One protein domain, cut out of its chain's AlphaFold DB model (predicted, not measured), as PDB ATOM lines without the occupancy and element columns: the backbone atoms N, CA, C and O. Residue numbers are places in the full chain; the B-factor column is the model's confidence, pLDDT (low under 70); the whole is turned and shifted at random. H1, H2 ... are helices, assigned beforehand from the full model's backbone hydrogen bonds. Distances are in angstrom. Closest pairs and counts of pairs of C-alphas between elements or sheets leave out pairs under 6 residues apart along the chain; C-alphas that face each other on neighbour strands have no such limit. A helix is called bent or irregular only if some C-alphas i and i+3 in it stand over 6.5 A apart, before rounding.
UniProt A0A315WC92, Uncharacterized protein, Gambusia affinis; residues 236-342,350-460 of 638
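What this domain is: This is residues 236 to 342 and 350 to 460 of the 638 residues of an uncharacterized protein of Gambusia affinis (UniProt A0A315WC92). Five helices make a loose, open frame, each packing on the next in the order H1, H4, H6, H8, H9, with long H6 and H8 side by side and the other pairs crossed. H5 sticks out beyond one end of this frame, and at the other end the free residues 445 to 454 lead from H9 to H10. The printed part has 218 residues with ten named helices, H1 to H10 in chain order, and no named strand; its class is all helix. It is loose, with a radius of gyration of the C-alphas of 21.4 A, and spans 73 by 36 by 33 A.

Where its parts are: Find C-alpha 236 at (6.690, 4.184, 17.097), where H1, residues 236 to 243, begins. Next come H2, residues 248 to 264, 22.1 A long, and H3, residues 291 to 298. H4, residues 300 to 320, runs 30.4 A, and H5, residues 325 to 339, runs 20.9 A. Past the cut, look for C-alpha 350 at (-4.623, 33.152, -12.995): here H6, residues 350 to 374, begins its 36.6 A. H7 is residues 378 to 382. H8, residues 386 to 415, runs 43.4 A and is irregular, with C-alphas 411 and 414 8.0 A apart. H9, residues 429 to 449, runs 30.9 A with a kink of 27 degrees near residue 436. H10, residues 453 to 460, ends at C-alpha 460, (-4.495, -17.151, -5.402).

How they stand to each other: Start at H1, which touches residues 302 to 306 of H4; the closest C-alphas, of Pro 237 and Met 303, are 5.2 A apart. Residues 304 to 311 of H4 touch residues 366 to 373 of H6 at a steep tilt of 41 degrees, closest at C-alphas 305 and 373, 6.3 A. H6 touches H8 at a shallow tilt of 23 degrees, opposite ways, closest at C-alphas 358 and 407, 5.0 A. Residues 401 to 412 of H8 touch residues 430 to 438 of H9 at a steep tilt of 46 degrees, closest at C-alphas 405 and 437, 6.7 A. Residues 248 to 252 of H2 only just touch residue 429 of H9, with 3 pairs of C-alphas within 8 A, the closest being 252 and 429 at 7.1 A. H3, H5, H7 and H10 touch no helix. Every O i to N i+4 pair is within hydrogen-bond range in H1, H4, H6, H7 and H10; the counts are 10 of 13 in H2, 3 of 4 in H3, 10 of 11 in H5, 22 of 26 in H8 and 15 of 17 in H9.

The domain as a whole: The two C-alphas farthest apart, of Tyr 286 and Thr 342, are 74.0 A apart. Residues 343 to 349 are not printed, and C-alphas 342 and 350 are 23.3 A apart across the cut. The links H2 to H3 and H8 to H9 are long. The mean pLDDT of the printed part is 71.6; look for values under 70 at residues 236 to 301, 443 to 444 and 446 to 460.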
ATOM      1  N   LEU A 236       6.024   4.007  18.393       55.78
ATOM      2  CA  LEU A 236       6.690   4.184  17.097       55.78
ATOM      3  C   LEU A 236       6.060   5.320  16.266       55.78
ATOM      4  O   LEU A 236       6.820   6.205  15.880       55.78
ATOM      5  N   PRO A 237       4.728   5.390  16.054       54.47
ATOM      6  CA  PRO A 237       4.045   6.543  15.472       54.47
ATOM      7  C   PRO A 237       4.384   7.860  16.160       54.47
ATOM      8  O   PRO A 237       4.761   8.794  15.472       54.47
ATOM      9  N   LEU A 238       4.315   7.947  17.494       58.53
ATOM     10  CA  LEU A 238       4.596   9.198  18.208       58.53
ATOM     11  C   LEU A 238       6.079   9.572  18.147       58.53
ATOM     12  O   LEU A 238       6.397  10.724  17.882       58.53
ATOM     13  N   SER A 239       7.002   8.617  18.302       61.69
ATOM     14  CA  SER A 239       8.438   8.875  18.115       61.69
ATOM     15  C   SER A 239       8.770   9.282  16.676       61.69
ATOM     16  O   SER A 239       9.610  10.153  16.467       61.69
ATOM     17  N   LYS A 240       8.092   8.705  15.679       64.62
ATOM     18  CA  LYS A 240       8.244   9.077  14.269       64.62
ATOM     19  C   LYS A 240       7.481  10.333  13.894       64.62
ATOM     20  O   LYS A 240       7.923  10.976  12.967       64.62
ATOM     21  N   ALA A 241       6.426  10.728  14.591       60.03
ATOM     22  CA  ALA A 241       5.735  11.989  14.358       60.03
ATOM     23  C   ALA A 241       6.456  13.147  15.046       60.03
ATOM     24  O   ALA A 241       6.616  14.183  14.427       60.03
ATOM     25  N   VAL A 242       6.987  12.952  16.258       63.88
ATOM     26  CA  VAL A 242       7.930  13.889  16.894       63.88
ATOM     27  C   VAL A 242       9.263  13.905  16.146       63.88
ATOM     28  O   VAL A 242       9.861  14.954  16.038       63.88
ATOM     29  N   GLY A 243       9.725  12.794  15.564       61.34
ATOM     30  CA  GLY A 243      10.935  12.738  14.728       61.34
ATOM     31  C   GLY A 243      10.744  13.302  13.312       61.34
ATOM     32  O   GLY A 243      11.638  13.944  12.773       61.34
ATOM     33  N   LEU A 244       9.555  13.113  12.735       60.81
ATOM     34  CA  LEU A 244       9.033  13.813  11.555       60.81
ATOM     35  C   LEU A 244       8.385  15.156  11.948       60.81
ATOM     36  O   LEU A 244       7.682  15.764  11.151       60.81
ATOM     37  N   THR A 245       8.651  15.595  13.176       56.66
ATOM     38  CA  THR A 245       8.561  16.954  13.685       56.66
ATOM     39  C   THR A 245       9.861  17.222  14.482       56.66
ATOM     40  O   THR A 245       9.820  17.873  15.518       56.66
ATOM     41  N   ALA A 246      11.026  16.738  13.977       56.72
ATOM     42  CA  ALA A 246      12.404  16.998  14.470       56.72
ATOM     43  C   ALA A 246      13.409  17.590  13.416       56.72
ATOM     44  O   ALA A 246      14.568  17.809  13.758       56.72
ATOM     45  N   PHE A 247      13.006  17.907  12.165       63.81
ATOM     46  CA  PHE A 247      13.876  18.408  11.062       63.81
ATOM     47  C   PHE A 247      13.353  19.623  10.216       63.81
ATOM     48  O   PHE A 247      14.147  20.542  10.009       63.81
ATOM     49  N   PHE A 248      12.086  19.748   9.745       59.06
ATOM     50  CA  PHE A 248      11.659  20.953   8.946       59.06
ATOM     51  C   PHE A 248      11.792  22.285   9.713       59.06
ATOM     52  O   PHE A 248      11.971  23.277   9.024       59.06
ATOM     53  N   SER A 249      11.742  22.401  11.054       53.81
ATOM     54  CA  SER A 249      11.880  23.732  11.657       53.81
ATOM     55  C   SER A 249      13.287  24.174  11.487       53.81
ATOM     56  O   SER A 249      13.453  25.275  11.030       53.81
ATOM     57  N   PHE A 250      14.289  23.340  11.764       59.91
ATOM     58  CA  PHE A 250      15.663  23.690  11.432       59.91
ATOM     59  C   PHE A 250      15.787  24.001   9.930       59.91
ATOM     60  O   PHE A 250      16.397  25.001   9.573       59.91
ATOM     61  N   TYR A 251      15.096  23.276   9.043       60.88
ATOM     62  CA  TYR A 251      15.058  23.629   7.618       60.88
ATOM     63  C   TYR A 251      14.473  25.031   7.322       60.88
ATOM     64  O   TYR A 251      15.128  25.852   6.682       60.88
ATOM     65  N   LEU A 252      13.262  25.328   7.802       57.72
ATOM     66  CA  LEU A 252      12.524  26.581   7.601       57.72
ATOM     67  C   LEU A 252      13.110  27.740   8.423       57.72
ATOM     68  O   LEU A 252      13.110  28.870   7.968       57.72
ATOM     69  N   LEU A 253      13.723  27.465   9.569       59.34
ATOM     70  CA  LEU A 253      14.514  28.379  10.394       59.34
ATOM     71  C   LEU A 253      15.727  28.846   9.602       59.34
ATOM     72  O   LEU A 253      15.911  30.044   9.422       59.34
ATOM     73  N   ILE A 254      16.517  27.924   9.040       64.69
ATOM     74  CA  ILE A 254      17.701  28.310   8.265       64.69
ATOM     75  C   ILE A 254      17.295  28.898   6.887       64.69
ATOM     76  O   ILE A 254      18.097  29.591   6.261       64.69
ATOM     77  N   ARG A 255      16.071  28.656   6.384       63.47
ATOM     78  CA  ARG A 255      15.563  29.180   5.092       63.47
ATOM     79  C   ARG A 255      14.822  30.521   5.197       63.47
ATOM     80  O   ARG A 255      14.948  31.358   4.310       63.47
ATOM     81  N   ASP A 256      14.022  30.732   6.230       55.31
ATOM     82  CA  ASP A 256      13.077  31.853   6.334       55.31
ATOM     83  C   ASP A 256      13.382  32.804   7.487       55.31
ATOM     84  O   ASP A 256      13.008  33.968   7.387       55.31
ATOM     85  N   VAL A 257      14.114  32.348   8.511       56.56
ATOM     86  CA  VAL A 257      14.575  33.194   9.621       56.56
ATOM     87  C   VAL A 257      16.041  33.584   9.435       56.56
ATOM     88  O   VAL A 257      16.322  34.745   9.169       56.56
ATOM     89  N   ILE A 258      16.984  32.633   9.476       61.38
ATOM     90  CA  ILE A 258      18.429  32.935   9.398       61.38
ATOM     91  C   ILE A 258      18.796  33.590   8.062       61.38
ATOM     92  O   ILE A 258      19.556  34.548   8.062       61.38
ATOM     93  N   TYR A 259      18.237  33.135   6.935       59.16
ATOM     94  CA  TYR A 259      18.466  33.795   5.642       59.16
ATOM     95  C   TYR A 259      18.018  35.266   5.662       59.16
ATOM     96  O   TYR A 259      18.737  36.135   5.184       59.16
ATOM     97  N   ALA A 260      16.836  35.556   6.220       55.84
ATOM     98  CA  ALA A 260      16.317  36.923   6.288       55.84
ATOM     99  C   ALA A 260      17.160  37.794   7.233       55.84
ATOM    100  O   ALA A 260      17.515  38.915   6.884       55.84
ATOM    101  N   TYR A 261      17.551  37.242   8.380       55.34
ATOM    102  CA  TYR A 261      18.407  37.906   9.355       55.34
ATOM    103  C   TYR A 261      19.800  38.237   8.790       55.34
ATOM    104  O   TYR A 261      20.266  39.365   8.916       55.34
ATOM    105  N   VAL A 262      20.449  37.277   8.119       65.38
ATOM    106  CA  VAL A 262      21.798  37.446   7.550       65.38
ATOM    107  C   VAL A 262      21.797  38.395   6.348       65.38
ATOM    108  O   VAL A 262      22.661  39.263   6.272       65.38
ATOM    109  N   GLU A 263      20.833  38.258   5.433       65.75
ATOM    110  CA  GLU A 263      20.840  38.981   4.151       65.75
ATOM    111  C   GLU A 263      20.111  40.339   4.205       65.75
ATOM    112  O   GLU A 263      20.424  41.239   3.431       65.75
ATOM    113  N   LYS A 264      19.126  40.508   5.106       57.28
ATOM    114  CA  LYS A 264      18.301  41.732   5.211       57.28
ATOM    115  C   LYS A 264      18.345  42.446   6.565       57.28
ATOM    116  O   LYS A 264      17.843  43.560   6.645       57.28
ATOM    117  N   LYS A 265      18.937  41.851   7.609       54.03
ATOM    118  CA  LYS A 265      18.933  42.353   9.004       54.03
ATOM    119  C   LYS A 265      17.552  42.458   9.683       54.03
ATOM    120  O   LYS A 265      17.479  42.952  10.803       54.03
ATOM    121  N   ASP A 266      16.481  41.954   9.066       48.06
ATOM    122  CA  ASP A 266      15.146  41.909   9.681       48.06
ATOM    123  C   ASP A 266      15.032  40.770  10.718       48.06
ATOM    124  O   ASP A 266      15.299  39.601  10.417       48.06
ATOM    125  N   GLU A 267      14.539  41.071  11.923       44.53
ATOM    126  CA  GLU A 267      14.278  40.082  12.986       44.53
ATOM    127  C   GLU A 267      12.941  39.334  12.774       44.53
ATOM    128  O   GLU A 267      11.946  39.538  13.469       44.53
ATOM    129  N   ILE A 268      12.891  38.425  11.794       49.44
ATOM    130  CA  ILE A 268      11.675  37.660  11.432       49.44
ATOM    131  C   ILE A 268      11.592  36.315  12.193       49.44
ATOM    132  O   ILE A 268      11.282  35.264  11.630       49.44
ATOM    133  N   SER A 269      11.867  36.329  13.498       38.72
ATOM    134  CA  SER A 269      12.180  35.146  14.328       38.72
ATOM    135  C   SER A 269      11.034  34.148  14.608       38.72
ATOM    136  O   SER A 269      11.218  33.207  15.372       38.72
ATOM    137  N   TYR A 270       9.855  34.300  13.992       50.34
ATOM    138  CA  TYR A 270       8.611  33.608  14.388       50.34
ATOM    139  C   TYR A 270       8.152  32.435  13.481       50.34
ATOM    140  O   TYR A 270       7.032  31.951  13.637       50.34
ATOM    141  N   ARG A 271       8.951  31.970  12.502       44.09
ATOM    142  CA  ARG A 271       8.490  31.072  11.402       44.09
ATOM    143  C   ARG A 271       9.200  29.704  11.317       44.09
ATOM    144  O   ARG A 271      10.019  29.485  10.428       44.09
ATOM    145  N   ILE A 272       8.931  28.792  12.261       41.66
ATOM    146  CA  ILE A 272       9.798  27.628  12.570       41.66
ATOM    147  C   ILE A 272       8.952  26.370  12.974       41.66
ATOM    148  O   ILE A 272       8.556  26.300  14.131       41.66
ATOM    149  N   MET A 273       8.685  25.356  12.103       32.31
ATOM    150  CA  MET A 273       8.207  23.986  12.517       32.31
ATOM    151  C   MET A 273       8.628  22.770  11.596       32.31
ATOM    152  O   MET A 273       8.910  22.992  10.420       32.31
ATOM    153  N   LEU A 274       8.737  21.520  12.128       32.53
ATOM    154  CA  LEU A 274       9.489  20.297  11.645       32.53
ATOM    155  C   LEU A 274       8.613  19.183  10.898       32.53
ATOM    156  O   LEU A 274       7.409  19.371  10.984       32.53
ATOM    157  N   SER A 275       8.879  18.020  10.189       29.70
ATOM    158  CA  SER A 275       9.776  17.002   9.429       29.70
ATOM    159  C   SER A 275      10.904  16.077   9.979       29.70
ATOM    160  O   SER A 275      11.150  16.249  11.159       29.70
ATOM    161  N   LEU A 276      11.591  15.057   9.327       28.06
ATOM    162  CA  LEU A 276      11.740  14.459   7.924       28.06
ATOM    163  C   LEU A 276      12.367  12.987   7.848       28.06
ATOM    164  O   LEU A 276      12.861  12.484   8.850       28.06
ATOM    165  N   ALA A 277      12.426  12.374   6.630       29.03
ATOM    166  CA  ALA A 277      13.357  11.356   6.009       29.03
ATOM    167  C   ALA A 277      13.277   9.782   6.168       29.03
ATOM    168  O   ALA A 277      13.492   9.244   7.247       29.03
ATOM    169  N   ASN A 278      13.074   9.082   5.014       25.59
ATOM    170  CA  ASN A 278      13.696   7.859   4.375       25.59
ATOM    171  C   ASN A 278      14.416   6.718   5.186       25.59
ATOM    172  O   ASN A 278      14.796   6.921   6.328       25.59
ATOM    173  N   LYS A 279      14.707   5.481   4.697       27.64
ATOM    174  CA  LYS A 279      14.651   4.756   3.382       27.64
ATOM    175  C   LYS A 279      14.682   3.209   3.621       27.64
ATOM    176  O   LYS A 279      15.231   2.831   4.649       27.64
ATOM    177  N   LEU A 280      14.237   2.347   2.673       26.55
ATOM    178  CA  LEU A 280      14.833   1.034   2.235       26.55
ATOM    179  C   LEU A 280      13.827   0.011   1.638       26.55
ATOM    180  O   LEU A 280      12.627   0.092   1.877       26.55
ATOM    181  N   TYR A 281      14.342  -0.956   0.858       32.53
ATOM    182  CA  TYR A 281      13.590  -1.933   0.047       32.53
ATOM    183  C   TYR A 281      14.328  -3.288  -0.050       32.53
ATOM    184  O   TYR A 281      15.556  -3.290  -0.135       32.53
ATOM    185  N   ARG A 282      13.599  -4.420  -0.060       39.66
ATOM    186  CA  ARG A 282      13.981  -5.770  -0.566       39.66
ATOM    187  C   ARG A 282      12.761  -6.704  -0.464       39.66
ATOM    188  O   ARG A 282      12.003  -6.592   0.496       39.66
ATOM    189  N   GLY A 283      12.564  -7.607  -1.430       38.56
ATOM    190  CA  GLY A 283      11.356  -8.444  -1.534       38.56
ATOM    191  C   GLY A 283      11.583  -9.951  -1.353       38.56
ATOM    192  O   GLY A 283      12.667 -10.459  -1.627       38.56
ATOM    193  N   THR A 284      10.552 -10.655  -0.869       31.84
ATOM    194  CA  THR A 284      10.222 -12.091  -1.077       31.84
ATOM    195  C   THR A 284       8.970 -12.412  -0.247       31.84
ATOM    196  O   THR A 284       8.940 -12.098   0.939       31.84
ATOM    197  N   LYS A 285       7.921 -13.011  -0.834       39.59
ATOM    198  CA  LYS A 285       6.594 -13.102  -0.178       39.59
ATOM    199  C   LYS A 285       6.539 -14.037   1.041       39.59
ATOM    200  O   LYS A 285       5.796 -13.762   1.974       39.59
ATOM    201  N   TYR A 286       7.318 -15.118   1.031       42.28
ATOM    202  CA  TYR A 286       7.286 -16.164   2.067       42.28
ATOM    203  C   TYR A 286       8.339 -15.987   3.171       42.28
ATOM    204  O   TYR A 286       8.407 -16.788   4.100       42.28
ATOM    205  N   ARG A 287       9.146 -14.919   3.120       44.62
ATOM    206  CA  ARG A 287       9.939 -14.502   4.280       44.62
ATOM    207  C   ARG A 287       9.059 -13.678   5.212       44.62
ATOM    208  O   ARG A 287       8.396 -12.741   4.771       44.62
ATOM    209  N   ARG A 288       9.117 -13.982   6.514       49.44
ATOM    210  CA  ARG A 288       8.608 -13.099   7.574       49.44
ATOM    211  C   ARG A 288       9.130 -11.684   7.314       49.44
ATOM    212  O   ARG A 288      10.332 -11.522   7.086       49.44
ATOM    213  N   PHE A 289       8.250 -10.679   7.335       41.12
ATOM    214  CA  PHE A 289       8.675  -9.292   7.155       41.12
ATOM    215  C   PHE A 289       9.813  -8.968   8.136       41.12
ATOM    216  O   PHE A 289       9.761  -9.412   9.288       41.12
ATOM    217  N   PRO A 290      10.835  -8.189   7.727       56.75
ATOM    218  CA  PRO A 290      11.847  -7.704   8.655       56.75
ATOM    219  C   PRO A 290      11.174  -7.098   9.889       56.75
ATOM    220  O   PRO A 290      10.227  -6.331   9.741       56.75
ATOM    221  N   ASN A 291      11.660  -7.402  11.095       52.69
ATOM    222  CA  ASN A 291      10.974  -7.038  12.346       52.69
ATOM    223  C   ASN A 291      10.686  -5.524  12.501       52.69
ATOM    224  O   ASN A 291       9.845  -5.141  13.311       52.69
ATOM    225  N   TRP A 292      11.369  -4.653  11.746       55.91
ATOM    226  CA  TRP A 292      11.050  -3.223  11.654       55.91
ATOM    227  C   TRP A 292       9.818  -2.938  10.776       55.91
ATOM    228  O   TRP A 292       8.992  -2.108  11.145       55.91
ATOM    229  N   LEU A 293       9.681  -3.638   9.647       50.25
ATOM    230  CA  LEU A 293       8.579  -3.495   8.699       50.25
ATOM    231  C   LEU A 293       7.312  -4.151   9.244       50.25
ATOM    232  O   LEU A 293       6.254  -3.546   9.171       50.25
ATOM    233  N   ASP A 294       7.423  -5.322   9.869       51.88
ATOM    234  CA  ASP A 294       6.312  -5.999  10.554       51.88
ATOM    235  C   ASP A 294       5.649  -5.065  11.592       51.88
ATOM    236  O   ASP A 294       4.455  -4.766  11.534       51.88
ATOM    237  N   ARG A 295       6.469  -4.450  12.457       56.22
ATOM    238  CA  ARG A 295       6.023  -3.426  13.419       56.22
ATOM    239  C   ARG A 295       5.445  -2.182  12.740       56.22
ATOM    240  O   ARG A 295       4.457  -1.645  13.224       56.22
ATOM    241  N   TRP A 296       6.024  -1.724  11.628       54.81
ATOM    242  CA  TRP A 296       5.507  -0.584  10.858       54.81
ATOM    243  C   TRP A 296       4.132  -0.872  10.232       54.81
ATOM    244  O   TRP A 296       3.261  -0.007  10.244       54.81
ATOM    245  N   MET A 297       3.905  -2.095   9.742       51.72
ATOM    246  CA  MET A 297       2.617  -2.542   9.200       51.72
ATOM    247  C   MET A 297       1.523  -2.533  10.278       51.72
ATOM    248  O   MET A 297       0.422  -2.054  10.016       51.72
ATOM    249  N   LEU A 298       1.847  -2.971  11.500       55.19
ATOM    250  CA  LEU A 298       0.954  -2.899  12.666       55.19
ATOM    251  C   LEU A 298       0.696  -1.453  13.143       55.19
ATOM    252  O   LEU A 298      -0.370  -1.166  13.678       55.19
ATOM    253  N   CYS A 299       1.638  -0.532  12.906       61.34
ATOM    254  CA  CYS A 299       1.559   0.882  13.304       61.34
ATOM    255  C   CYS A 299       0.796   1.800  12.317       61.34
ATOM    256  O   CYS A 299       0.719   3.014  12.541       61.34
ATOM    257  N   ARG A 300       0.238   1.260  11.223       65.00
ATOM    258  CA  ARG A 300      -0.421   2.039  10.153       65.00
ATOM    259  C   ARG A 300      -1.614   2.873  10.635       65.00
ATOM    260  O   ARG A 300      -1.716   4.043  10.277       65.00
ATOM    261  N   LYS A 301      -2.505   2.291  11.446       68.38
ATOM    262  CA  LYS A 301      -3.731   2.949  11.946       68.38
ATOM    263  C   LYS A 301      -3.398   4.163  12.816       68.38
ATOM    264  O   LYS A 301      -3.968   5.239  12.682       68.38
ATOM    265  N   GLN A 302      -2.424   3.972  13.688       73.06
ATOM    266  CA  GLN A 302      -1.916   4.911  14.670       73.06
ATOM    267  C   GLN A 302      -1.159   6.050  13.959       73.06
ATOM    268  O   GLN A 302      -1.344   7.213  14.299       73.06
ATOM    269  N   MET A 303      -0.384   5.746  12.905       70.38
ATOM    270  CA  MET A 303       0.183   6.756  11.999       70.38
ATOM    271  C   MET A 303      -0.900   7.581  11.285       70.38
ATOM    272  O   MET A 303      -0.792   8.804  11.250       70.38
ATOM    273  N   GLY A 304      -1.943   6.937  10.748       73.25
ATOM    274  CA  GLY A 304      -3.056   7.618  10.076       73.25
ATOM    275  C   GLY A 304      -3.812   8.574  11.001       73.25
ATOM    276  O   GLY A 304      -4.060   9.718  10.632       73.25
ATOM    277  N   LEU A 305      -4.092   8.148  12.237       79.38
ATOM    278  CA  LEU A 305      -4.734   8.983  13.258       79.38
ATOM    279  C   LEU A 305      -3.860  10.171  13.696       79.38
ATOM    280  O   LEU A 305      -4.380  11.267  13.887       79.38
ATOM    281  N   VAL A 306      -2.537   9.996  13.807       76.25
ATOM    282  CA  VAL A 306      -1.624  11.121  14.085       76.25
ATOM    283  C   VAL A 306      -1.570  12.096  12.904       76.25
ATOM    284  O   VAL A 306      -1.636  13.304  13.117       76.25
ATOM    285  N   ALA A 307      -1.522  11.598  11.666       80.31
ATOM    286  CA  ALA A 307      -1.547  12.439  10.470       80.31
ATOM    287  C   ALA A 307      -2.868  13.222  10.333       80.31
ATOM    288  O   ALA A 307      -2.836  14.406  10.001       80.31
ATOM    289  N   LEU A 308      -4.007  12.613  10.683       86.62
ATOM    290  CA  LEU A 308      -5.297  13.301  10.782       86.62
ATOM    291  C   LEU A 308      -5.272  14.404  11.855       86.62
ATOM    292  O   LEU A 308      -5.738  15.510  11.601       86.62
ATOM    293  N   GLY A 309      -4.669  14.152  13.023       82.38
ATOM    294  CA  GLY A 309      -4.460  15.181  14.050       82.38
ATOM    295  C   GLY A 309      -3.627  16.370  13.547       82.38
ATOM    296  O   GLY A 309      -3.982  17.525  13.781       82.38
ATOM    297  N   CYS A 310      -2.563  16.106  12.781       80.19
ATOM    298  CA  CYS A 310      -1.791  17.151  12.105       80.19
ATOM    299  C   CYS A 310      -2.612  17.895  11.033       80.19
ATOM    300  O   CYS A 310      -2.457  19.108  10.898       80.19
ATOM    301  N   ALA A 311      -3.504  17.211  10.309       86.12
ATOM    302  CA  ALA A 311      -4.399  17.833   9.333       86.12
ATOM    303  C   ALA A 311      -5.433  18.758  10.003       86.12
ATOM    304  O   ALA A 311      -5.607  19.888   9.556       86.12
ATOM    305  N   PHE A 312      -6.041  18.344  11.123       89.31
ATOM    306  CA  PHE A 312      -6.903  19.211  11.940       89.31
ATOM    307  C   PHE A 312      -6.165  20.477  12.396       89.31
ATOM    308  O   PHE A 312      -6.684  21.581  12.237       89.31
ATOM    309  N   LEU A 313      -4.932  20.345  12.904       81.44
ATOM    310  CA  LEU A 313      -4.111  21.501  13.278       81.44
ATOM    311  C   LEU A 313      -3.801  22.402  12.073       81.44
ATOM    312  O   LEU A 313      -3.905  23.619  12.192       81.44
ATOM    313  N   HIS A 314      -3.463  21.836  10.911       85.94
ATOM    314  CA  HIS A 314      -3.222  22.601   9.686       85.94
ATOM    315  C   HIS A 314      -4.458  23.403   9.246       85.94
ATOM    316  O   HIS A 314      -4.327  24.588   8.934       85.94
ATOM    317  N   VAL A 315      -5.648  22.797   9.277       89.00
ATOM    318  CA  VAL A 315      -6.920  23.465   8.962       89.00
ATOM    319  C   VAL A 315      -7.200  24.602   9.951       89.00
ATOM    320  O   VAL A 315      -7.447  25.730   9.526       89.00
ATOM    321  N   ILE A 316      -7.061  24.356  11.259       85.38
ATOM    322  CA  ILE A 316      -7.246  25.375  12.309       85.38
ATOM    323  C   ILE A 316      -6.270  26.545  12.123       85.38
ATOM    324  O   ILE A 316      -6.693  27.700  12.094       85.38
ATOM    325  N   TYR A 317      -4.973  26.274  11.930       77.81
ATOM    326  CA  TYR A 317      -3.985  27.324  11.670       77.81
ATOM    327  C   TYR A 317      -4.293  28.115  10.396       77.81
ATOM    328  O   TYR A 317      -4.063  29.321  10.382       77.81
ATOM    329  N   THR A 318      -4.836  27.470   9.358       84.75
ATOM    330  CA  THR A 318      -5.203  28.126   8.093       84.75
ATOM    331  C   THR A 318      -6.371  29.095   8.284       84.75
ATOM    332  O   THR A 318      -6.275  30.240   7.848       84.75
ATOM    333  N   PHE A 319      -7.418  28.709   9.021       84.62
ATOM    334  CA  PHE A 319      -8.527  29.614   9.358       84.62
ATOM    335  C   PHE A 319      -8.123  30.782  10.277       84.62
ATOM    336  O   PHE A 319      -8.768  31.827  10.255       84.62
ATOM    337  N   ILE A 320      -7.040  30.651  11.049       84.00
ATOM    338  CA  ILE A 320      -6.515  31.729  11.906       84.00
ATOM    339  C   ILE A 320      -5.679  32.758  11.108       84.00
ATOM    340  O   ILE A 320      -5.480  33.879  11.583       84.00
ATOM    341  N   ILE A 321      -5.235  32.450   9.877       78.38
ATOM    342  CA  ILE A 321      -4.383  33.341   9.055       78.38
ATOM    343  C   ILE A 321      -4.935  34.777   8.927       78.38
ATOM    344  O   ILE A 321      -4.153  35.697   9.172       78.38
ATOM    345  N   PRO A 322      -6.225  35.030   8.612       83.19
ATOM    346  CA  PRO A 322      -6.746  36.397   8.472       83.19
ATOM    347  C   PRO A 322      -6.786  37.185   9.793       83.19
ATOM    348  O   PRO A 322      -6.739  38.415   9.789       83.19
ATOM    349  N   ILE A 323      -6.856  36.484  10.929       80.00
ATOM    350  CA  ILE A 323      -6.941  37.069  12.276       80.00
ATOM    351  C   ILE A 323      -5.546  37.498  12.772       80.00
ATOM    352  O   ILE A 323      -5.421  38.441  13.557       80.00
ATOM    353  N   CYS A 324      -4.480  36.848  12.292       78.00
ATOM    354  CA  CYS A 324      -3.098  37.163  12.648       78.00
ATOM    355  C   CYS A 324      -2.741  38.630  12.358       78.00
ATOM    356  O   CYS A 324      -2.755  39.071  11.207       78.00
ATOM    357  N   TYR A 325      -2.302  39.364  13.387       79.00
ATOM    358  CA  TYR A 325      -1.914  40.778  13.281       79.00
ATOM    359  C   TYR A 325      -0.927  41.055  12.133       79.00
ATOM    360  O   TYR A 325      -1.112  42.006  11.382       79.00
ATOM    361  N   SER A 326       0.078  40.195  11.936       74.38
ATOM    362  CA  SER A 326       1.088  40.344  10.875       74.38
ATOM    363  C   SER A 326       0.568  40.094   9.452       74.38
ATOM    364  O   SER A 326       1.241  40.461   8.490       74.38
ATOM    365  N   VAL A 327      -0.612  39.487   9.303       79.06
ATOM    366  CA  VAL A 327      -1.322  39.336   8.023       79.06
ATOM    367  C   VAL A 327      -2.249  40.529   7.821       79.06
ATOM    368  O   VAL A 327      -2.152  41.206   6.802       79.06
ATOM    369  N   ARG A 328      -3.060  40.867   8.835       84.38
ATOM    370  CA  ARG A 328      -3.954  42.033   8.814       84.38
ATOM    371  C   ARG A 328      -3.198  43.342   8.566       84.38
ATOM    372  O   ARG A 328      -3.621  44.134   7.734       84.38
ATOM    373  N   HIS A 329      -2.054  43.547   9.221       82.44
ATOM    374  CA  HIS A 329      -1.194  44.712   8.994       82.44
ATOM    375  C   HIS A 329      -0.655  44.755   7.560       82.44
ATOM    376  O   HIS A 329      -0.608  45.828   6.974       82.44
ATOM    377  N   LYS A 330      -0.262  43.613   6.977       79.81
ATOM    378  CA  LYS A 330       0.232  43.563   5.590       79.81
ATOM    379  C   LYS A 330      -0.859  43.838   4.562       79.81
ATOM    380  O   LYS A 330      -0.579  44.464   3.549       79.81
ATOM    381  N   LEU A 331      -2.082  43.384   4.827       86.31
ATOM    382  CA  LEU A 331      -3.237  43.684   3.987       86.31
ATOM    383  C   LEU A 331      -3.590  45.176   4.063       86.31
ATOM    384  O   LEU A 331      -3.731  45.812   3.027       86.31
ATOM    385  N   ILE A 332      -3.634  45.757   5.268       86.75
ATOM    386  CA  ILE A 332      -3.878  47.196   5.454       86.75
ATOM    387  C   ILE A 332      -2.769  48.037   4.806       86.75
ATOM    388  O   ILE A 332      -3.084  48.963   4.065       86.75
ATOM    389  N   SER A 333      -1.488  47.713   5.024       87.38
ATOM    390  CA  SER A 333      -0.389  48.467   4.405       87.38
ATOM    391  C   SER A 333      -0.406  48.338   2.884       87.38
ATOM    392  O   SER A 333      -0.264  49.342   2.209       87.38
ATOM    393  N   GLY A 334      -0.674  47.144   2.341       84.25
ATOM    394  CA  GLY A 334      -0.809  46.945   0.895       84.25
ATOM    395  C   GLY A 334      -1.947  47.762   0.274       84.25
ATOM    396  O   GLY A 334      -1.757  48.346  -0.785       84.25
ATOM    397  N   VAL A 335      -3.099  47.868   0.946       85.94
ATOM    398  CA  VAL A 335      -4.223  48.712   0.493       85.94
ATOM    399  C   VAL A 335      -3.873  50.204   0.552       85.94
ATOM    400  O   VAL A 335      -4.208  50.940  -0.373       85.94
ATOM    401  N   VAL A 336      -3.167  50.658   1.593       86.56
ATOM    402  CA  VAL A 336      -2.686  52.050   1.695       86.56
ATOM    403  C   VAL A 336      -1.633  52.355   0.622       86.56
ATOM    404  O   VAL A 336      -1.719  53.387  -0.039       86.56
ATOM    405  N   ASP A 337      -0.681  51.446   0.401       83.94
ATOM    406  CA  ASP A 337       0.346  51.565  -0.637       83.94
ATOM    407  C   ASP A 337      -0.269  51.597  -2.045       83.94
ATOM    408  O   ASP A 337       0.236  52.313  -2.907       83.94
ATOM    409  N   GLU A 338      -1.349  50.848  -2.297       81.00
ATOM    410  CA  GLU A 338      -2.051  50.846  -3.587       81.00
ATOM    411  C   GLU A 338      -2.888  52.115  -3.795       81.00
ATOM    412  O   GLU A 338      -2.820  52.712  -4.863       81.00
ATOM    413  N   ASN A 339      -3.588  52.598  -2.762       81.00
ATOM    414  CA  ASN A 339      -4.332  53.865  -2.805       81.00
ATOM    415  C   ASN A 339      -3.426  55.084  -3.082       81.00
ATOM    416  O   ASN A 339      -3.886  56.101  -3.591       81.00
ATOM    417  N   ASN A 340      -2.133  54.987  -2.761       80.44
ATOM    418  CA  ASN A 340      -1.137  56.018  -3.060       80.44
ATOM    419  C   ASN A 340      -0.590  55.954  -4.505       80.44
ATOM    420  O   ASN A 340       0.236  56.790  -4.876       80.44
ATOM    421  N   LYS A 341      -1.016  54.984  -5.326       81.50
ATOM    422  CA  LYS A 341      -0.623  54.841  -6.737       81.50
ATOM    423  C   LYS A 341      -1.765  55.274  -7.653       81.50
ATOM    424  O   LYS A 341      -2.931  55.021  -7.391       81.50
ATOM    425  N   THR A 342      -1.414  55.849  -8.798       75.62
ATOM    426  CA  THR A 342      -2.358  56.180  -9.881       75.62
ATOM    427  C   THR A 342      -2.595  55.024 -10.863       75.62
ATOM    428  O   THR A 342      -3.245  55.211 -11.891       75.62
ATOM    429  N   THR A 350      -5.563  34.278 -13.124       88.38
ATOM    430  CA  THR A 350      -4.623  33.152 -12.995       88.38
ATOM    431  C   THR A 350      -4.308  32.840 -11.533       88.38
ATOM    432  O   THR A 350      -4.370  31.678 -11.121       88.38
ATOM    433  N   GLU A 351      -3.995  33.859 -10.724       85.38
ATOM    434  CA  GLU A 351      -3.784  33.692  -9.283       85.38
ATOM    435  C   GLU A 351      -5.091  33.355  -8.545       85.38
ATOM    436  O   GLU A 351      -5.064  32.529  -7.627       85.38
ATOM    437  N   ALA A 352      -6.238  33.880  -8.995       88.38
ATOM    438  CA  ALA A 352      -7.554  33.507  -8.472       88.38
ATOM    439  C   ALA A 352      -7.861  32.010  -8.683       88.38
ATOM    440  O   ALA A 352      -8.015  31.273  -7.707       88.38
ATOM    441  N   TRP A 353      -7.830  31.521  -9.932       90.81
ATOM    442  CA  TRP A 353      -8.056  30.101 -10.244       90.81
ATOM    443  C   TRP A 353      -7.087  29.170  -9.504       90.81
ATOM    444  O   TRP A 353      -7.495  28.106  -9.030       90.81
ATOM    445  N   GLY A 354      -5.815  29.562  -9.366       88.81
ATOM    446  CA  GLY A 354      -4.825  28.805  -8.595       88.81
ATOM    447  C   GLY A 354      -5.149  28.741  -7.098       88.81
ATOM    448  O   GLY A 354      -5.035  27.680  -6.482       88.81
ATOM    449  N   THR A 355      -5.592  29.855  -6.515       87.25
ATOM    450  CA  THR A 355      -5.923  29.960  -5.088       87.25
ATOM    451  C   THR A 355      -7.195  29.185  -4.744       87.25
ATOM    452  O   THR A 355      -7.182  28.369  -3.818       87.25
ATOM    453  N   ASP A 356      -8.259  29.352  -5.526       92.75
ATOM    454  CA  ASP A 356      -9.547  28.699  -5.274       92.75
ATOM    455  C   ASP A 356      -9.469  27.183  -5.501       92.75
ATOM    456  O   ASP A 356     -10.016  26.402  -4.715       92.75
ATOM    457  N   SER A 357      -8.700  26.738  -6.504       92.50
ATOM    458  CA  SER A 357      -8.414  25.312  -6.720       92.50
ATOM    459  C   SER A 357      -7.609  24.707  -5.563       92.50
ATOM    460  O   SER A 357      -7.906  23.601  -5.111       92.50
ATOM    461  N   PHE A 358      -6.612  25.433  -5.039       90.06
ATOM    462  CA  PHE A 358      -5.843  25.013  -3.862       90.06
ATOM    463  C   PHE A 358      -6.734  24.860  -2.616       90.06
ATOM    464  O   PHE A 358      -6.648  23.843  -1.925       90.06
ATOM    465  N   ILE A 359      -7.614  25.828  -2.339       91.56
ATOM    466  CA  ILE A 359      -8.529  25.772  -1.189       91.56
ATOM    467  C   ILE A 359      -9.535  24.624  -1.357       91.56
ATOM    468  O   ILE A 359      -9.712  23.820  -0.438       91.56
ATOM    469  N   SER A 360     -10.134  24.488  -2.543       94.25
ATOM    470  CA  SER A 360     -11.155  23.472  -2.837       94.25
ATOM    471  C   SER A 360     -10.623  22.042  -2.698       94.25
ATOM    472  O   SER A 360     -11.252  21.206  -2.044       94.25
ATOM    473  N   LEU A 361      -9.426  21.756  -3.233       93.06
ATOM    474  CA  LEU A 361      -8.773  20.454  -3.039       93.06
ATOM    475  C   LEU A 361      -8.386  20.220  -1.570       93.06
ATOM    476  O   LEU A 361      -8.469  19.089  -1.097       93.06
ATOM    477  N   GLY A 362      -8.020  21.267  -0.824       91.81
ATOM    478  CA  GLY A 362      -7.755  21.166   0.612       91.81
ATOM    479  C   GLY A 362      -8.977  20.735   1.423       91.81
ATOM    480  O   GLY A 362      -8.879  19.820   2.242       91.81
ATOM    481  N   ILE A 363     -10.139  21.338   1.155       94.19
ATOM    482  CA  ILE A 363     -11.413  20.985   1.799       94.19
ATOM    483  C   ILE A 363     -11.804  19.539   1.459       94.19
ATOM    484  O   ILE A 363     -12.089  18.746   2.358       94.19
ATOM    485  N   LEU A 364     -11.758  19.168   0.174       94.62
ATOM    486  CA  LEU A 364     -12.123  17.828  -0.294       94.62
ATOM    487  C   LEU A 364     -11.178  16.737   0.244       94.62
ATOM    488  O   LEU A 364     -11.625  15.673   0.674       94.62
ATOM    489  N   GLY A 365      -9.868  17.006   0.267       93.38
ATOM    490  CA  GLY A 365      -8.870  16.103   0.838       93.38
ATOM    491  C   GLY A 365      -9.059  15.919   2.344       93.38
ATOM    492  O   GLY A 365      -9.035  14.792   2.836       93.38
ATOM    493  N   PHE A 366      -9.321  17.004   3.079       94.75
ATOM    494  CA  PHE A 366      -9.590  16.935   4.514       94.75
ATOM    495  C   PHE A 366     -10.873  16.152   4.836       94.75
ATOM    496  O   PHE A 366     -10.855  15.316   5.740       94.75
ATOM    497  N   PHE A 367     -11.949  16.340   4.063       95.19
ATOM    498  CA  PHE A 367     -13.196  15.578   4.201       95.19
ATOM    499  C   PHE A 367     -12.962  14.059   4.125       95.19
ATOM    500  O   PHE A 367     -13.365  13.321   5.029       95.19
ATOM    501  N   PHE A 368     -12.244  13.580   3.103       94.00
ATOM    502  CA  PHE A 368     -11.929  12.152   3.002       94.00
ATOM    503  C   PHE A 368     -10.982  11.675   4.118       94.00
ATOM    504  O   PHE A 368     -11.149  10.562   4.622       94.00
ATOM    505  N   PHE A 369     -10.054  12.517   4.591       93.06
ATOM    506  CA  PHE A 369      -9.200  12.197   5.742       93.06
ATOM    507  C   PHE A 369     -10.020  11.995   7.030       93.06
ATOM    508  O   PHE A 369      -9.780  11.043   7.778       93.06
ATOM    509  N   VAL A 370     -11.033  12.834   7.275       94.62
ATOM    510  CA  VAL A 370     -11.961  12.664   8.406       94.62
ATOM    511  C   VAL A 370     -12.731  11.345   8.286       94.62
ATOM    512  O   VAL A 370     -12.831  10.615   9.273       94.62
ATOM    513  N   LEU A 371     -13.189  10.965   7.088       92.44
ATOM    514  CA  LEU A 371     -13.891   9.694   6.856       92.44
ATOM    515  C   LEU A 371     -12.998   8.454   7.106       92.44
ATOM    516  O   LEU A 371     -13.451   7.464   7.692       92.44
ATOM    517  N   LEU A 372     -11.706   8.519   6.763       90.50
ATOM    518  CA  LEU A 372     -10.705   7.502   7.136       90.50
ATOM    519  C   LEU A 372     -10.475   7.426   8.660       90.50
ATOM    520  O   LEU A 372     -10.205   6.349   9.201       90.50
ATOM    521  N   GLY A 373     -10.602   8.557   9.360       89.00
ATOM    522  CA  GLY A 373     -10.551   8.641  10.820       89.00
ATOM    523  C   GLY A 373     -11.773   8.032  11.506       89.00
ATOM    524  O   GLY A 373     -11.624   7.203  12.402       89.00
ATOM    525  N   LEU A 374     -12.982   8.380  11.057       90.50
ATOM    526  CA  LEU A 374     -14.239   7.854  11.603       90.50
ATOM    527  C   LEU A 374     -14.324   6.330  11.452       90.50
ATOM    528  O   LEU A 374     -14.631   5.623  12.409       90.50
ATOM    529  N   THR A 375     -13.944   5.799  10.289       89.00
ATOM    530  CA  THR A 375     -13.898   4.345  10.043       89.00
ATOM    531  C   THR A 375     -12.730   3.629  10.734       89.00
ATOM    532  O   THR A 375     -12.665   2.401  10.731       89.00
ATOM    533  N   SER A 376     -11.840   4.372  11.402       85.62
ATOM    534  CA  SER A 376     -10.837   3.824  12.322       85.62
ATOM    535  C   SER A 376     -11.362   3.639  13.757       85.62
ATOM    536  O   SER A 376     -10.674   3.011  14.571       85.62
ATOM    537  N   LEU A 377     -12.555   4.137  14.103       84.81
ATOM    538  CA  LEU A 377     -13.182   3.891  15.408       84.81
ATOM    539  C   LEU A 377     -13.546   2.399  15.562       84.81
ATOM    540  O   LEU A 377     -14.040   1.811  14.600       84.81
ATOM    541  N   PRO A 378     -13.341   1.757  16.732       77.38
ATOM    542  CA  PRO A 378     -13.642   0.330  16.907       77.38
ATOM    543  C   PRO A 378     -15.109  -0.046  16.658       77.38
ATOM    544  O   PRO A 378     -15.366  -1.129  16.146       77.38
ATOM    545  N   SER A 379     -16.051   0.847  16.977       79.94
ATOM    546  CA  SER A 379     -17.484   0.662  16.717       79.94
ATOM    547  C   SER A 379     -17.792   0.619  15.217       79.94
ATOM    548  O   SER A 379     -18.335  -0.367  14.732       79.94
ATOM    549  N   VAL A 380     -17.376   1.647  14.470       85.69
ATOM    550  CA  VAL A 380     -17.629   1.767  13.021       85.69
ATOM    551  C   VAL A 380     -16.827   0.739  12.216       85.69
ATOM    552  O   VAL A 380     -17.339   0.136  11.281       85.69
ATOM    553  N   GLY A 381     -15.572   0.491  12.594       82.25
ATOM    554  CA  GLY A 381     -14.744  -0.542  11.969       82.25
ATOM    555  C   GLY A 381     -15.213  -1.971  12.267       82.25
ATOM    556  O   GLY A 381     -14.868  -2.878  11.518       82.25
ATOM    557  N   GLY A 382     -15.990  -2.175  13.339       82.50
ATOM    558  CA  GLY A 382     -16.597  -3.461  13.692       82.50
ATOM    559  C   GLY A 382     -17.915  -3.754  12.967       82.50
ATOM    560  O   GLY A 382     -18.269  -4.920  12.831       82.50
ATOM    561  N   SER A 383     -18.619  -2.727  12.478       87.06
ATOM    562  CA  SER A 383     -19.881  -2.866  11.732       87.06
ATOM    563  C   SER A 383     -19.714  -2.940  10.209       87.06
ATOM    564  O   SER A 383     -20.703  -3.104   9.502       87.06
ATOM    565  N   LEU A 384     -18.493  -2.785   9.685       85.06
ATOM    566  CA  LEU A 384     -18.188  -2.837   8.250       85.06
ATOM    567  C   LEU A 384     -17.643  -4.211   7.848       85.06
ATOM    568  O   LEU A 384     -16.803  -4.785   8.544       85.06
ATOM    569  N   SER A 385     -18.030  -4.711   6.672       90.25
ATOM    570  CA  SER A 385     -17.392  -5.901   6.110       90.25
ATOM    571  C   SER A 385     -15.939  -5.618   5.719       90.25
ATOM    572  O   SER A 385     -15.541  -4.495   5.394       90.25
ATOM    573  N   TRP A 386     -15.127  -6.676   5.644       80.44
ATOM    574  CA  TRP A 386     -13.731  -6.580   5.202       80.44
ATOM    575  C   TRP A 386     -13.579  -6.000   3.781       80.44
ATOM    576  O   TRP A 386     -12.545  -5.412   3.462       80.44
ATOM    577  N   ARG A 387     -14.604  -6.128   2.921       81.81
ATOM    578  CA  ARG A 387     -14.619  -5.524   1.577       81.81
ATOM    579  C   ARG A 387     -14.784  -4.004   1.652       81.81
ATOM    580  O   ARG A 387     -13.989  -3.289   1.047       81.81
ATOM    581  N   GLU A 388     -15.753  -3.518   2.423       85.69
ATOM    582  CA  GLU A 388     -16.026  -2.081   2.594       85.69
ATOM    583  C   GLU A 388     -14.890  -1.385   3.348       85.69
ATOM    584  O   GLU A 388     -14.379  -0.361   2.895       85.69
ATOM    585  N   PHE A 389     -14.416  -1.990   4.443       82.94
ATOM    586  CA  PHE A 389     -13.279  -1.485   5.210       82.94
ATOM    587  C   PHE A 389     -12.026  -1.335   4.334       82.94
ATOM    588  O   PHE A 389     -11.363  -0.299   4.378       82.94
ATOM    589  N   ASN A 390     -11.726  -2.321   3.477       76.19
ATOM    590  CA  ASN A 390     -10.619  -2.220   2.522       76.19
ATOM    591  C   ASN A 390     -10.868  -1.195   1.412       76.19
ATOM    592  O   ASN A 390      -9.923  -0.518   1.010       76.19
ATOM    593  N   PHE A 391     -12.092  -1.068   0.896       84.19
ATOM    594  CA  PHE A 391     -12.409  -0.036  -0.092       84.19
ATOM    595  C   PHE A 391     -12.109   1.356   0.477       84.19
ATOM    596  O   PHE A 391     -11.368   2.127  -0.131       84.19
ATOM    597  N   ILE A 392     -12.574   1.631   1.694       86.19
ATOM    598  CA  ILE A 392     -12.345   2.901   2.384       86.19
ATOM    599  C   ILE A 392     -10.849   3.074   2.700       86.19
ATOM    600  O   ILE A 392     -10.193   3.958   2.153       86.19
ATOM    601  N   GLN A 393     -10.253   2.188   3.498       80.31
ATOM    602  CA  GLN A 393      -8.881   2.360   3.997       80.31
ATOM    603  C   GLN A 393      -7.784   2.191   2.925       80.31
ATOM    604  O   GLN A 393      -6.652   2.616   3.147       80.31
ATOM    605  N   SER A 394      -8.090   1.603   1.759       74.69
ATOM    606  CA  SER A 394      -7.143   1.449   0.642       74.69
ATOM    607  C   SER A 394      -7.463   2.366  -0.542       74.69
ATOM    608  O   SER A 394      -6.638   3.207  -0.899       74.69
ATOM    609  N   LYS A 395      -8.652   2.258  -1.156       81.81
ATOM    610  CA  LYS A 395      -8.989   3.047  -2.358       81.81
ATOM    611  C   LYS A 395      -9.232   4.512  -2.006       81.81
ATOM    612  O   LYS A 395      -8.601   5.380  -2.607       81.81
ATOM    613  N   LEU A 396     -10.057   4.790  -0.994       85.69
ATOM    614  CA  LEU A 396     -10.273   6.163  -0.525       85.69
ATOM    615  C   LEU A 396      -9.012   6.734   0.149       85.69
ATOM    616  O   LEU A 396      -8.720   7.916  -0.007       85.69
ATOM    617  N   GLY A 397      -8.204   5.889   0.799       84.81
ATOM    618  CA  GLY A 397      -6.859   6.235   1.281       84.81
ATOM    619  C   GLY A 397      -5.940   6.784   0.181       84.81
ATOM    620  O   GLY A 397      -5.397   7.882   0.310       84.81
ATOM    621  N   HIS A 398      -5.815   6.062  -0.937       79.88
ATOM    622  CA  HIS A 398      -5.030   6.512  -2.092       79.88
ATOM    623  C   HIS A 398      -5.635   7.731  -2.813       79.88
ATOM    624  O   HIS A 398      -4.871   8.531  -3.354       79.88
ATOM    625  N   LEU A 399      -6.962   7.909  -2.801       90.00
ATOM    626  CA  LEU A 399      -7.622   9.110  -3.336       90.00
ATOM    627  C   LEU A 399      -7.360  10.348  -2.459       90.00
ATOM    628  O   LEU A 399      -7.020  11.408  -2.976       90.00
ATOM    629  N   THR A 400      -7.448  10.198  -1.136       90.88
ATOM    630  CA  THR A 400      -7.182  11.269  -0.156       90.88
ATOM    631  C   THR A 400      -5.766  11.812  -0.322       90.88
ATOM    632  O   THR A 400      -5.566  13.014  -0.488       90.88
ATOM    633  N   LEU A 401      -4.778  10.910  -0.363       86.88
ATOM    634  CA  LEU A 401      -3.379  11.268  -0.580       86.88
ATOM    635  C   LEU A 401      -3.163  11.951  -1.947       86.88
ATOM    636  O   LEU A 401      -2.308  12.829  -2.045       86.88
ATOM    637  N   PHE A 402      -3.944  11.606  -2.978       89.88
ATOM    638  CA  PHE A 402      -3.811  12.185  -4.318       89.88
ATOM    639  C   PHE A 402      -4.313  13.626  -4.323       89.88
ATOM    640  O   PHE A 402      -3.598  14.520  -4.768       89.88
ATOM    641  N   ILE A 403      -5.491  13.863  -3.742       91.88
ATOM    642  CA  ILE A 403      -6.111  15.188  -3.639       91.88
ATOM    643  C   ILE A 403      -5.225  16.142  -2.823       91.88
ATOM    644  O   ILE A 403      -4.920  17.237  -3.294       91.88
ATOM    645  N   SER A 404      -4.711  15.711  -1.663       90.31
ATOM    646  CA  SER A 404      -3.763  16.517  -0.873       90.31
ATOM    647  C   SER A 404      -2.403  16.716  -1.560       90.31
ATOM    648  O   SER A 404      -1.748  17.729  -1.343       90.31
ATOM    649  N   THR A 405      -1.968  15.790  -2.421       89.25
ATOM    650  CA  THR A 405      -0.746  15.973  -3.227       89.25
ATOM    651  C   THR A 405      -0.978  16.985  -4.354       89.25
ATOM    652  O   THR A 405      -0.157  17.879  -4.548       89.25
ATOM    653  N   ALA A 406      -2.113  16.900  -5.055       90.69
ATOM    654  CA  ALA A 406      -2.510  17.834  -6.107       90.69
ATOM    655  C   ALA A 406      -2.691  19.262  -5.565       90.69
ATOM    656  O   ALA A 406      -2.123  20.198  -6.125       90.69
ATOM    657  N   GLN A 407      -3.366  19.417  -4.418       92.25
ATOM    658  CA  GLN A 407      -3.428  20.664  -3.647       92.25
ATOM    659  C   GLN A 407      -2.031  21.291  -3.486       92.25
ATOM    660  O   GLN A 407      -1.803  22.449  -3.838       92.25
ATOM    661  N   SER A 408      -1.073  20.513  -2.980       88.38
ATOM    662  CA  SER A 408       0.294  20.976  -2.734       88.38
ATOM    663  C   SER A 408       1.101  21.283  -3.998       88.38
ATOM    664  O   SER A 408       2.010  22.113  -3.939       88.38
ATOM    665  N   TYR A 409       0.777  20.665  -5.138       89.00
ATOM    666  CA  TYR A 409       1.336  21.049  -6.435       89.00
ATOM    667  C   TYR A 409       0.767  22.387  -6.928       89.00
ATOM    668  O   TYR A 409       1.549  23.245  -7.333       89.00
ATOM    669  N   ILE A 410      -0.550  22.617  -6.818       90.00
ATOM    670  CA  ILE A 410      -1.181  23.895  -7.203       90.00
ATOM    671  C   ILE A 410      -0.650  25.054  -6.344       90.00
ATOM    672  O   ILE A 410      -0.294  26.099  -6.880       90.00
ATOM    673  N   TYR A 411      -0.455  24.857  -5.034       85.50
ATOM    674  CA  TYR A 411       0.210  25.848  -4.168       85.50
ATOM    675  C   TYR A 411       1.608  26.272  -4.676       85.50
ATOM    676  O   TYR A 411       2.059  27.403  -4.466       85.50
ATOM    677  N   GLY A 412       2.311  25.342  -5.329       82.38
ATOM    678  CA  GLY A 412       3.674  25.508  -5.821       82.38
ATOM    679  C   GLY A 412       3.815  25.937  -7.283       82.38
ATOM    680  O   GLY A 412       4.948  26.190  -7.694       82.38
ATOM    681  N   TRP A 413       2.713  26.008  -8.043       81.38
ATOM    682  CA  TRP A 413       2.664  26.172  -9.507       81.38
ATOM    683  C   TRP A 413       3.557  27.313 -10.017       81.38
ATOM    684  O   TRP A 413       4.558  27.059 -10.684       81.38
ATOM    685  N   ASN A 414       3.282  28.555  -9.611       81.25
ATOM    686  CA  ASN A 414       3.998  29.745 -10.091       81.25
ATOM    687  C   ASN A 414       5.391  29.959  -9.461       81.25
ATOM    688  O   ASN A 414       6.062  30.938  -9.771       81.25
ATOM    689  N   LYS A 415       5.836  29.052  -8.579       78.38
ATOM    690  CA  LYS A 415       7.129  29.110  -7.867       78.38
ATOM    691  C   LYS A 415       8.051  27.932  -8.222       78.38
ATOM    692  O   LYS A 415       9.154  27.813  -7.684       78.38
ATOM    693  N   PHE A 416       7.612  27.035  -9.106       77.25
ATOM    694  CA  PHE A 416       8.391  25.878  -9.541       77.25
ATOM    695  C   PHE A 416       9.586  26.319 -10.404       77.25
ATOM    696  O   PHE A 416       9.421  27.098 -11.337       77.25
ATOM    697  N   LEU A 417      10.798  25.859 -10.066       75.88
ATOM    698  CA  LEU A 417      12.078  26.193 -10.727       75.88
ATOM    699  C   LEU A 417      12.467  27.691 -10.796       75.88
ATOM    700  O   LEU A 417      13.566  28.003 -11.251       75.88
ATOM    701  N   GLN A 418      11.652  28.620 -10.288       80.62
ATOM    702  CA  GLN A 418      11.949  30.057 -10.299       80.62
ATOM    703  C   GLN A 418      13.162  30.386  -9.391       80.62
ATOM    704  O   GLN A 418      13.061  30.183  -8.176       80.62
ATOM    705  N   PRO A 419      14.287  30.933  -9.906       78.88
ATOM    706  CA  PRO A 419      15.539  31.058  -9.141       78.88
ATOM    707  C   PRO A 419      15.432  31.848  -7.828       78.88
ATOM    708  O   PRO A 419      16.040  31.468  -6.828       78.88
ATOM    709  N   SER A 420      14.596  32.890  -7.794       78.75
ATOM    710  CA  SER A 420      14.291  33.702  -6.601       78.75
ATOM    711  C   SER A 420      13.740  32.898  -5.414       78.75
ATOM    712  O   SER A 420      13.835  33.340  -4.268       78.75
ATOM    713  N   THR A 421      13.193  31.704  -5.659       77.38
ATOM    714  CA  THR A 421      12.647  30.820  -4.620       77.38
ATOM    715  C   THR A 421      13.742  29.990  -3.915       77.38
ATOM    716  O   THR A 421      13.534  29.533  -2.785       77.38
ATOM    717  N   TYR A 422      14.931  29.830  -4.513       80.12
ATOM    718  CA  TYR A 422      16.001  28.928  -4.050       80.12
ATOM    719  C   TYR A 422      17.038  29.623  -3.147       80.12
ATOM    720  O   TYR A 422      18.223  29.732  -3.465       80.12
ATOM    721  N   LYS A 423      16.593  30.072  -1.969       75.38
ATOM    722  CA  LYS A 423      17.426  30.736  -0.945       75.38
ATOM    723  C   LYS A 423      18.654  29.900  -0.530       75.38
ATOM    724  O   LYS A 423      18.521  28.876   0.152       75.38
ATOM    725  N   TRP A 424      19.855  30.360  -0.897       80.44
ATOM    726  CA  TRP A 424      21.121  29.605  -0.801       80.44
ATOM    727  C   TRP A 424      21.000  28.191  -1.411       80.44
ATOM    728  O   TRP A 424      21.264  27.197  -0.737       80.44
ATOM    729  N   TYR A 425      20.530  28.098  -2.661       76.88
ATOM    730  CA  TYR A 425      20.356  26.861  -3.450       76.88
ATOM    731  C   TYR A 425      19.383  25.815  -2.872       76.88
ATOM    732  O   TYR A 425      19.244  24.720  -3.417       76.88
ATOM    733  N   ARG A 426      18.679  26.122  -1.777       71.44
ATOM    734  CA  ARG A 426      17.781  25.174  -1.105       71.44
ATOM    735  C   ARG A 426      16.348  25.308  -1.631       71.44
ATOM    736  O   ARG A 426      15.834  26.427  -1.656       71.44
ATOM    737  N   PRO A 427      15.689  24.199  -2.020       80.75
ATOM    738  CA  PRO A 427      14.318  24.240  -2.522       80.75
ATOM    739  C   PRO A 427      13.326  24.706  -1.443       80.75
ATOM    740  O   PRO A 427      13.580  24.595  -0.241       80.75
ATOM    741  N   PRO A 428      12.149  25.217  -1.829       76.19
ATOM    742  CA  PRO A 428      11.118  25.565  -0.868       76.19
ATOM    743  C   PRO A 428      10.547  24.318  -0.176       76.19
ATOM    744  O   PRO A 428      10.451  23.242  -0.765       76.19
ATOM    745  N   GLY A 429      10.126  24.471   1.086       72.50
ATOM    746  CA  GLY A 429       9.727  23.344   1.941       72.50
ATOM    747  C   GLY A 429       8.604  22.458   1.380       72.50
ATOM    748  O   GLY A 429       8.570  21.269   1.692       72.50
ATOM    749  N   TYR A 430       7.738  22.993   0.509       78.31
ATOM    750  CA  TYR A 430       6.688  22.203  -0.140       78.31
ATOM    751  C   TYR A 430       7.244  21.170  -1.128       78.31
ATOM    752  O   TYR A 430       6.798  20.025  -1.125       78.31
ATOM    753  N   MET A 431       8.292  21.509  -1.888       82.25
ATOM    754  CA  MET A 431       8.956  20.546  -2.773       82.25
ATOM    755  C   MET A 431       9.562  19.383  -1.981       82.25
ATOM    756  O   MET A 431       9.547  18.256  -2.461       82.25
ATOM    757  N   LEU A 432      10.050  19.619  -0.754       78.75
ATOM    758  CA  LEU A 432      10.614  18.550   0.074       78.75
ATOM    759  C   LEU A 432       9.573  17.551   0.580       78.75
ATOM    760  O   LEU A 432       9.870  16.356   0.600       78.75
ATOM    761  N   TYR A 433       8.380  17.994   1.001       79.25
ATOM    762  CA  TYR A 433       7.348  17.036   1.413       79.25
ATOM    763  C   TYR A 433       6.712  16.329   0.208       79.25
ATOM    764  O   TYR A 433       6.417  15.142   0.321       79.25
ATOM    765  N   LEU A 434       6.587  16.999  -0.949       83.25
ATOM    766  CA  LEU A 434       6.049  16.414  -2.188       83.25
ATOM    767  C   LEU A 434       6.846  15.199  -2.694       83.25
ATOM    768  O   LEU A 434       6.261  14.310  -3.304       83.25
ATOM    769  N   ILE A 435       8.148  15.097  -2.394       81.38
ATOM    770  CA  ILE A 435       8.974  13.940  -2.788       81.38
ATOM    771  C   ILE A 435       8.355  12.614  -2.321       81.38
ATOM    772  O   ILE A 435       8.338  11.652  -3.085       81.38
ATOM    773  N   VAL A 436       7.853  12.529  -1.083       78.06
ATOM    774  CA  VAL A 436       7.409  11.242  -0.520       78.06
ATOM    775  C   VAL A 436       6.100  10.751  -1.162       78.06
ATOM    776  O   VAL A 436       6.106   9.617  -1.643       78.06
ATOM    777  N   PRO A 437       5.012  11.548  -1.259       81.00
ATOM    778  CA  PRO A 437       3.822  11.155  -2.010       81.00
ATOM    779  C   PRO A 437       4.120  10.862  -3.482       81.00
ATOM    780  O   PRO A 437       3.685   9.831  -3.980       81.00
ATOM    781  N   SER A 438       4.911  11.692  -4.170       83.31
ATOM    782  CA  SER A 438       5.191  11.493  -5.600       83.31
ATOM    783  C   SER A 438       5.995  10.217  -5.873       83.31
ATOM    784  O   SER A 438       5.703   9.502  -6.828       83.31
ATOM    785  N   VAL A 439       6.943   9.859  -4.997       75.81
ATOM    786  CA  VAL A 439       7.649   8.565  -5.058       75.81
ATOM    787  C   VAL A 439       6.710   7.393  -4.741       75.81
ATOM    788  O   VAL A 439       6.819   6.343  -5.374       75.81
ATOM    789  N   VAL A 440       5.760   7.556  -3.811       75.38
ATOM    790  CA  VAL A 440       4.712   6.549  -3.560       75.38
ATOM    791  C   VAL A 440       3.828   6.363  -4.795       75.38
ATOM    792  O   VAL A 440       3.629   5.222  -5.196       75.38
ATOM    793  N   TYR A 441       3.369   7.434  -5.451       79.81
ATOM    794  CA  TYR A 441       2.584   7.329  -6.687       79.81
ATOM    795  C   TYR A 441       3.364   6.696  -7.831       79.81
ATOM    796  O   TYR A 441       2.822   5.825  -8.501       79.81
ATOM    797  N   PHE A 442       4.636   7.055  -8.013       75.50
ATOM    798  CA  PHE A 442       5.497   6.436  -9.020       75.50
ATOM    799  C   PHE A 442       5.609   4.915  -8.817       75.50
ATOM    800  O   PHE A 442       5.375   4.150  -9.749       75.50
ATOM    801  N   PHE A 443       5.869   4.449  -7.588       66.88
ATOM    802  CA  PHE A 443       5.918   3.011  -7.309       66.88
ATOM    803  C   PHE A 443       4.540   2.329  -7.336       66.88
ATOM    804  O   PHE A 443       4.450   1.194  -7.796       66.88
ATOM    805  N   SER A 444       3.463   2.988  -6.900       68.06
ATOM    806  CA  SER A 444       2.097   2.459  -7.027       68.06
ATOM    807  C   SER A 444       1.662   2.327  -8.488       68.06
ATOM    808  O   SER A 444       1.006   1.346  -8.826       68.06
ATOM    809  N   PHE A 445       2.059   3.266  -9.351       73.69
ATOM    810  CA  PHE A 445       1.827   3.206 -10.791       73.69
ATOM    811  C   PHE A 445       2.636   2.075 -11.432       73.69
ATOM    812  O   PHE A 445       2.044   1.239 -12.100       73.69
ATOM    813  N   LEU A 446       3.941   1.962 -11.146       69.00
ATOM    814  CA  LEU A 446       4.775   0.854 -11.637       69.00
ATOM    815  C   LEU A 446       4.261  -0.531 -11.208       69.00
ATOM    816  O   LEU A 446       4.313  -1.474 -11.987       69.00
ATOM    817  N   VAL A 447       3.735  -0.670  -9.986       60.75
ATOM    818  CA  VAL A 447       3.124  -1.927  -9.506       60.75
ATOM    819  C   VAL A 447       1.760  -2.202 -10.160       60.75
ATOM    820  O   VAL A 447       1.314  -3.346 -10.178       60.75
ATOM    821  N   TRP A 448       1.097  -1.182 -10.712       64.56
ATOM    822  CA  TRP A 448      -0.151  -1.332 -11.464       64.56
ATOM    823  C   TRP A 448       0.089  -1.606 -12.958       64.56
ATOM    824  O   TRP A 448      -0.613  -2.429 -13.539       64.56
ATOM    825  N   THR A 449       1.105  -0.985 -13.569       64.62
ATOM    826  CA  THR A 449       1.485  -1.196 -14.978       64.62
ATOM    827  C   THR A 449       2.373  -2.417 -15.215       64.62
ATOM    828  O   THR A 449       2.538  -2.819 -16.363       64.62
ATOM    829  N   ALA A 450       2.891  -3.055 -14.159       55.09
ATOM    830  CA  ALA A 450       3.568  -4.350 -14.220       55.09
ATOM    831  C   ALA A 450       2.719  -5.482 -13.589       55.09
ATOM    832  O   ALA A 450       3.085  -6.003 -12.528       55.09
ATOM    833  N   PRO A 451       1.596  -5.899 -14.213       51.34
ATOM    834  CA  PRO A 451       0.796  -7.034 -13.759       51.34
ATOM    835  C   PRO A 451       1.520  -8.354 -14.065       51.34
ATOM    836  O   PRO A 451       1.182  -9.065 -15.012       51.34
ATOM    837  N   SER A 452       2.540  -8.705 -13.276       47.69
ATOM    838  CA  SER A 452       3.178 -10.013 -13.419       47.69
ATOM    839  C   SER A 452       2.189 -11.113 -12.994       47.69
ATOM    840  O   SER A 452       1.686 -11.087 -11.865       47.69
ATOM    841  N   PRO A 453       1.902 -12.117 -13.849       51.31
ATOM    842  CA  PRO A 453       0.936 -13.168 -13.518       51.31
ATOM    843  C   PRO A 453       1.382 -14.003 -12.307       51.31
ATOM    844  O   PRO A 453       0.559 -14.613 -11.628       51.31
ATOM    845  N   GLU A 454       2.676 -13.987 -11.982       49.00
ATOM    846  CA  GLU A 454       3.237 -14.545 -10.752       49.00
ATOM    847  C   GLU A 454       2.705 -13.875  -9.478       49.00
ATOM    848  O   GLU A 454       2.491 -14.558  -8.478       49.00
ATOM    849  N   PHE A 455       2.459 -12.559  -9.486       47.66
ATOM    850  CA  PHE A 455       2.008 -11.834  -8.296       47.66
ATOM    851  C   PHE A 455       0.580 -12.230  -7.902       47.66
ATOM    852  O   PHE A 455       0.292 -12.413  -6.714       47.66
ATOM    853  N   ASP A 456      -0.291 -12.440  -8.892       46.34
ATOM    854  CA  ASP A 456      -1.660 -12.915  -8.681       46.34
ATOM    855  C   ASP A 456      -1.740 -14.437  -8.500       46.34
ATOM    856  O   ASP A 456      -2.453 -14.886  -7.603       46.34
ATOM    857  N   LYS A 457      -0.916 -15.244  -9.190       44.34
ATOM    858  CA  LYS A 457      -0.720 -16.666  -8.831       44.34
ATOM    859  C   LYS A 457      -0.300 -16.813  -7.364       44.34
ATOM    860  O   LYS A 457      -0.888 -17.605  -6.628       44.34
ATOM    861  N   ALA A 458       0.630 -15.983  -6.889       49.75
ATOM    862  CA  ALA A 458       1.063 -15.974  -5.495       49.75
ATOM    863  C   ALA A 458      -0.021 -15.482  -4.518       49.75
ATOM    864  O   ALA A 458       0.039 -15.824  -3.334       49.75
ATOM    865  N   LYS A 459      -0.999 -14.660  -4.938       45.28
ATOM    866  CA  LYS A 459      -2.203 -14.362  -4.129       45.28
ATOM    867  C   LYS A 459      -3.154 -15.560  -4.097       45.28
ATOM    868  O   LYS A 459      -3.614 -15.916  -3.019       45.28
ATOM    869  N   ASN A 460      -3.413 -16.182  -5.243       43.00
ATOM    870  CA  ASN A 460      -4.495 -17.151  -5.402       43.00
ATOM    871  C   ASN A 460      -4.136 -18.544  -4.862       43.00
ATOM    872  O   ASN A 460      -4.969 -19.161  -4.199       43.00
TER     873      ASN A 460